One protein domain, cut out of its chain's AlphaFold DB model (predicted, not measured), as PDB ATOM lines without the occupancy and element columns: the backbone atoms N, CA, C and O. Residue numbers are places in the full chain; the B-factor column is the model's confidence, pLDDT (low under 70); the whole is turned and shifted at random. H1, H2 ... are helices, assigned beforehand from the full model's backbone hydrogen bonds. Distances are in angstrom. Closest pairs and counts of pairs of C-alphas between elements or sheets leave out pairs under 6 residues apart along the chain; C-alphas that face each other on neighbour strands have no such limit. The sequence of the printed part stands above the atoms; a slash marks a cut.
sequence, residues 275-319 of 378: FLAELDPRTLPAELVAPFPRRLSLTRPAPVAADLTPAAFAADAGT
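This is residues 275 to 319 of the 378 residues of an uncharacterized protein of Micromonospora craniellae (UniProt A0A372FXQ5). The chain here folds back on itself as a small U of four short helices: H4, the longest, follows H3 in one limb, and the other limb, H1 and then H2 end to end, lies across from them, with residues 296 to 304 making the turn. The first stretch, residues 275 to 285, has no named element and runs along one side of the two limbs before it leads into H1, while residues 316 to 319 make a short tail after H4. The printed part has 45 residues with four named helices, in the order H1, H2, H3, H4, and no named strand; the class is all helix, though under half of the residues, 19 of 45, are in named elements. The whole is compact, with a radius of gyration of the C-alphas of 9.9 A, and rounded, with spans of 25 by 21 by 16 A.

Find C-alpha 310 at (155.913, 236.027, 190.447); there H4, residues 310 to 315, begins, and it runs 8.9 A to C-alpha 315 at (157.977, 227.838, 187.486). Just before it look for H3, residues 305 to 308, 5.4 A from first to last C-alpha. Go back along the chain to H2, residues 291 to 295, which is 6.5 A long. Before that is H1, residues 286 to 289, which is 5.3 A long and begins at C-alpha 286 at (158.597, 240.657, 180.037).

Start at Phe 313 in H4: H4 and H1 only just touch, with 3 pairs of C-alphas within 8 A, and their closest C-alphas are those of Leu 288 and Phe 313, 6.1 A apart. H4 and H2 are close but not clearly touching; their closest C-alphas, those of Pro 291 and Phe 313, are 6.1 A apart. H4 and H3 are also close but not clearly touching, with the C-alphas of Ala 306 and Ala 312 the closest at 7.4 A. Now look at Phe 292 and Leu 308, whose C-alphas, 7.7 A apart, are the closest of H2 and H3, which are close but not clearly touching. H1 and H2 meet only through their link, and H1 and H3 are apart. In the backbone of H2 and H4 every pair of O of residue i and N of residue i+4 is within hydrogen-bond range; H1 and H3, of 4 residues each, are too short for such a pair.

The two C-alphas farthest apart are those of Ala 277 and Thr 319, at 27.3 A. The printed part has no cut. The links from H1 to H2 and from H3 to H4 are tight, one residue each; the link from H2 to H3, nine residues, is short, and no link is long. In the B-factor column you will find a mean pLDDT of 82.5 over the printed part, and no printed residue is under 70.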
ATOM      1  N   PHE A 275     141.192 237.906 191.980       80.81
ATOM      2  CA  PHE A 275     142.472 237.278 191.645       80.81
ATOM      3  C   PHE A 275     143.433 238.197 190.860       80.81
ATOM      4  O   PHE A 275     144.636 237.960 190.852       80.81
ATOM      5  N   LEU A 276     142.935 239.258 190.213       82.31
ATOM      6  CA  LEU A 276     143.738 240.301 189.559       82.31
ATOM      7  C   LEU A 276     143.902 241.557 190.422       82.31
ATOM      8  O   LEU A 276     144.525 242.509 189.956       82.31
ATOM      9  N   ALA A 277     143.342 241.613 191.634       83.81
ATOM     10  CA  ALA A 277     143.397 242.813 192.468       83.81
ATOM     11  C   ALA A 277     144.845 243.239 192.762       83.81
ATOM     12  O   ALA A 277     145.168 244.421 192.653       83.81
ATOM     13  N   GLU A 278     145.719 242.267 193.032       80.81
ATOM     14  CA  GLU A 278     147.112 242.485 193.446       80.81
ATOM     15  C   GLU A 278     148.116 242.510 192.283       80.81
ATOM     16  O   GLU A 278     149.254 242.944 192.454       80.81
ATOM     17  N   LEU A 279     147.711 242.077 191.085       82.56
ATOM     18  CA  LEU A 279     148.590 242.002 189.920       82.56
ATOM     19  C   LEU A 279     148.300 243.157 188.959       82.56
ATOM     20  O   LEU A 279     147.205 243.240 188.407       82.56
ATOM     21  N   ASP A 280     149.266 244.039 188.699       85.38
ATOM     22  CA  ASP A 280     149.170 245.022 187.611       85.38
ATOM     23  C   ASP A 280     149.854 244.489 186.335       85.38
ATOM     24  O   ASP A 280     151.089 244.465 186.277       85.38
ATOM     25  N   PRO A 281     149.088 244.110 185.287       79.19
ATOM     26  CA  PRO A 281     149.639 243.600 184.039       79.19
ATOM     27  C   PRO A 281     150.619 244.550 183.356       79.19
ATOM     28  O   PRO A 281     151.470 244.099 182.597       79.19
ATOM     29  N   ARG A 282     150.519 245.860 183.617       79.38
ATOM     30  CA  ARG A 282     151.408 246.873 183.033       79.38
ATOM     31  C   ARG A 282     152.805 246.860 183.646       79.38
ATOM     32  O   ARG A 282     153.738 247.373 183.040       79.38
ATOM     33  N   THR A 283     152.935 246.286 184.838       83.31
ATOM     34  CA  THR A 283     154.196 246.201 185.588       83.31
ATOM     35  C   THR A 283     154.824 244.810 185.536       83.31
ATOM     36  O   THR A 283     155.903 244.605 186.091       83.31
ATOM     37  N   LEU A 284     154.173 243.849 184.865       83.00
ATOM     38  CA  LEU A 284     154.700 242.498 184.707       83.00
ATOM     39  C   LEU A 284     156.038 242.533 183.944       83.00
ATOM     40  O   LEU A 284     156.100 243.091 182.844       83.00
ATOM     41  N   PRO A 285     157.098 241.899 184.475       83.75
ATOM     42  CA  PRO A 285     158.328 241.666 183.729       83.75
ATOM     43  C   PRO A 285     158.042 240.920 182.424       83.75
ATOM     44  O   PRO A 285     157.169 240.050 182.375       83.75
ATOM     45  N   ALA A 286     158.801 241.228 181.369       81.94
ATOM     46  CA  ALA A 286     158.597 240.657 180.037       81.94
ATOM     47  C   ALA A 286     158.629 239.116 180.030       81.94
ATOM     48  O   ALA A 286     157.899 238.487 179.265       81.94
ATOM     49  N   GLU A 287     159.426 238.504 180.911       81.38
ATOM     50  CA  GLU A 287     159.525 237.047 181.071       81.38
ATOM     51  C   GLU A 287     158.200 236.419 181.523       81.38
ATOM     52  O   GLU A 287     157.921 235.260 181.223       81.38
ATOM     53  N   LEU A 288     157.369 237.186 182.232       82.81
ATOM     54  CA  LEU A 288     156.122 236.717 182.835       82.81
ATOM     55  C   LEU A 288     154.891 237.022 181.964       82.81
ATOM     56  O   LEU A 288     153.806 236.503 182.230       82.81
ATOM     57  N   VAL A 289     155.054 237.790 180.880       83.31
ATOM     58  CA  VAL A 289     153.959 238.156 179.966       83.31
ATOM     59  C   VAL A 289     153.406 236.947 179.213       83.31
ATOM     60  O   VAL A 289     152.207 236.893 178.975       83.31
ATOM     61  N   ALA A 290     154.233 235.966 178.839       82.94
ATOM     62  CA  ALA A 290     153.770 234.774 178.118       82.94
ATOM     63  C   ALA A 290     153.124 233.698 179.025       82.94
ATOM     64  O   ALA A 290     152.109 233.119 178.620       82.94
ATOM     65  N   PRO A 291     153.638 233.418 180.241       84.62
ATOM     66  CA  PRO A 291     152.964 232.545 181.209       84.62
ATOM     67  C   PRO A 291     151.601 233.070 181.679       84.62
ATOM     68  O   PRO A 291     150.671 232.284 181.862       84.62
ATOM     69  N   PHE A 292     151.452 234.389 181.829       86.38
ATOM     70  CA  PHE A 292     150.226 235.025 182.315       86.38
ATOM     71  C   PHE A 292     148.940 234.623 181.551       86.38
ATOM     72  O   PHE A 292     148.038 234.051 182.169       86.38
ATOM     73  N   PRO A 293     148.827 234.803 180.218       84.25
ATOM     74  CA  PRO A 293     147.636 234.420 179.464       84.25
ATOM     75  C   PRO A 293     147.418 232.903 179.420       84.25
ATOM     76  O   PRO A 293     146.278 232.463 179.303       84.25
ATOM     77  N   ARG A 294     148.473 232.082 179.559       83.62
ATOM     78  CA  ARG A 294     148.320 230.618 179.653       83.62
ATOM     79  C   ARG A 294     147.591 230.204 180.930       83.62
ATOM     80  O   ARG A 294     146.841 229.229 180.905       83.62
ATOM     81  N   ARG A 295     147.792 230.943 182.026       84.44
ATOM     82  CA  ARG A 295     147.090 230.721 183.298       84.44
ATOM     83  C   ARG A 295     145.677 231.306 183.313       84.44
ATOM     84  O   ARG A 295     144.814 230.749 183.979       84.44
ATOM     85  N   LEU A 296     145.399 232.331 182.507       82.88
ATOM     86  CA  LEU A 296     144.055 232.899 182.306       82.88
ATOM     87  C   LEU A 296     143.186 232.127 181.292       82.88
ATOM     88  O   LEU A 296     142.263 232.684 180.699       82.88
ATOM     89  N   SER A 297     143.478 230.848 181.053       79.19
ATOM     90  CA  SER A 297     142.744 230.045 180.074       79.19
ATOM     91  C   SER A 297     141.259 229.917 180.435       79.19
ATOM     92  O   SER A 297     140.920 229.453 181.520       79.19
ATOM     93  N   LEU A 298     140.374 230.243 179.487       74.19
ATOM     94  CA  LEU A 298     138.915 230.135 179.647       74.19
ATOM     95  C   LEU A 298     138.407 228.688 179.791       74.19
ATOM     96  O   LEU A 298     137.237 228.478 180.089       74.19
ATOM     97  N   THR A 299     139.259 227.691 179.543       82.69
ATOM     98  CA  THR A 299     138.903 226.265 179.621       82.69
ATOM     99  C   THR A 299     139.367 225.598 180.913       82.69
ATOM    100  O   THR A 299     139.128 224.406 181.107       82.69
ATOM    101  N   ARG A 300     140.036 226.339 181.801       82.12
ATOM    102  CA  ARG A 300     140.488 225.860 183.109       82.12
ATOM    103  C   ARG A 300     139.695 226.555 184.219       82.12
ATOM    104  O   ARG A 300     139.132 227.624 183.979       82.12
ATOM    105  N   PRO A 301     139.637 225.974 185.430       86.56
ATOM    106  CA  PRO A 301     139.152 226.698 186.599       86.56
ATOM    107  C   PRO A 301     139.874 228.044 186.734       86.56
ATOM    108  O   PRO A 301     141.062 228.136 186.420       86.56
ATOM    109  N   ALA A 302     139.154 229.075 187.185       83.50
ATOM    110  CA  ALA A 302     139.737 230.397 187.377       83.50
ATOM    111  C   ALA A 302     140.946 230.304 188.331       83.50
ATOM    112  O   ALA A 302     140.831 229.652 189.373       83.50
ATOM    113  N   PRO A 303     142.092 230.921 187.990       85.19
ATOM    114  CA  PRO A 303     143.274 230.875 188.839       85.19
ATOM    115  C   PRO A 303     142.992 231.555 190.180       85.19
ATOM    116  O   PRO A 303     142.306 232.579 190.237       85.19
ATOM    117  N   VAL A 304     143.539 231.001 191.261       88.88
ATOM    118  CA  VAL A 304     143.503 231.663 192.571       88.88
ATOM    119  C   VAL A 304     144.651 232.669 192.681       88.88
ATOM    120  O   VAL A 304     145.625 232.589 191.937       88.88
ATOM    121  N   ALA A 305     144.587 233.611 193.626       85.56
ATOM    122  CA  ALA A 305     145.627 234.638 193.792       85.56
ATOM    123  C   ALA A 305     147.050 234.048 193.932       85.56
ATOM    124  O   ALA A 305     148.008 234.586 193.377       85.56
ATOM    125  N   ALA A 306     147.186 232.890 194.591       86.88
ATOM    126  CA  ALA A 306     148.463 232.188 194.738       86.88
ATOM    127  C   ALA A 306     149.085 231.753 193.392       86.88
ATOM    128  O   ALA A 306     150.311 231.739 193.254       86.88
ATOM    129  N   ASP A 307     148.252 231.463 192.384       86.12
ATOM    130  CA  ASP A 307     148.681 231.060 191.039       86.12
ATOM    131  C   ASP A 307     149.242 232.217 190.210       86.12
ATOM    132  O   ASP A 307     149.831 231.974 189.154       86.12
ATOM    133  N   LEU A 308     149.037 233.455 190.668       85.75
ATOM    134  CA  LEU A 308     149.396 234.693 189.979       85.75
ATOM    135  C   LEU A 308     150.525 235.445 190.692       85.75
ATOM    136  O   LEU A 308     150.718 236.643 190.495       85.75
ATOM    137  N   THR A 309     151.303 234.731 191.507       84.62
ATOM    138  CA  THR A 309     152.517 235.261 192.125       84.62
ATOM    139  C   THR A 309     153.701 235.195 191.151       84.62
ATOM    140  O   THR A 309     153.784 234.268 190.338       84.62
ATOM    141  N   PRO A 310     154.686 236.111 191.242       82.12
ATOM    142  CA  PRO A 310     155.913 236.027 190.447       82.12
ATOM    143  C   PRO A 310     156.622 234.668 190.560       82.12
ATOM    144  O   PRO A 310     157.146 234.166 189.570       82.12
ATOM    145  N   ALA A 311     156.587 234.039 191.741       83.31
ATOM    146  CA  ALA A 311     157.145 232.706 191.970       83.31
ATOM    147  C   ALA A 311     156.390 231.607 191.200       83.31
ATOM    148  O   ALA A 311     157.021 230.724 190.620       83.31
ATOM    149  N   ALA A 312     155.055 231.680 191.141       86.44
ATOM    150  CA  ALA A 312     154.244 230.748 190.362       86.44
ATOM    151  C   ALA A 312     154.491 230.893 188.852       86.44
ATOM    152  O   ALA A 312     154.578 229.891 188.145       86.44
ATOM    153  N   PHE A 313     154.673 232.123 188.357       85.56
ATOM    154  CA  PHE A 313     155.038 232.345 186.956       85.56
ATOM    155  C   PHE A 313     156.467 231.901 186.634       85.56
ATOM    156  O   PHE A 313     156.707 231.417 185.532       85.56
ATOM    157  N   ALA A 314     157.406 232.030 187.578       83.19
ATOM    158  CA  ALA A 314     158.793 231.607 187.392       83.19
ATOM    159  C   ALA A 314     158.923 230.091 187.153       83.19
ATOM    160  O   ALA A 314     159.795 229.670 186.397       83.19
ATOM    161  N   ALA A 315     158.031 229.281 187.735       84.19
ATOM    162  CA  ALA A 315     157.977 227.838 187.486       84.19
ATOM    163  C   ALA A 315     157.571 227.488 186.040       84.19
ATOM    164  O   ALA A 315     157.989 226.457 185.518       84.19
ATOM    165  N   ASP A 316     156.808 228.368 185.384       79.06
ATOM    166  CA  ASP A 316     156.334 228.216 184.001       79.06
ATOM    167  C   ASP A 316     157.095 229.115 183.010       79.06
ATOM    168  O   ASP A 316     156.679 229.267 181.853       79.06
ATOM    169  N   ALA A 317     158.184 229.754 183.452       74.19
ATOM    170  CA  ALA A 317     158.958 230.678 182.638       74.19
ATOM    171  C   ALA A 317     159.624 229.920 181.479       74.19
ATOM    172  O   ALA A 317     160.654 229.266 181.625       74.19
ATOM    173  N   GLY A 318     159.001 229.994 180.304       70.88
ATOM    174  CA  GLY A 318     159.596 229.525 179.059       70.88
ATOM    175  C   GLY A 318     160.646 230.504 178.537       70.88
ATOM    176  O   GLY A 318     160.676 231.674 178.915       70.88
ATOM    177  N   THR A 319     161.485 230.044 177.612       70.44
ATOM    178  CA  THR A 319     162.442 230.905 176.910       70.44
ATOM    179  C   THR A 319     161.692 231.976 176.114       70.44
ATOM    180  O   THR A 319     161.017 231.663 175.133       70.44
TER     181      THR A 319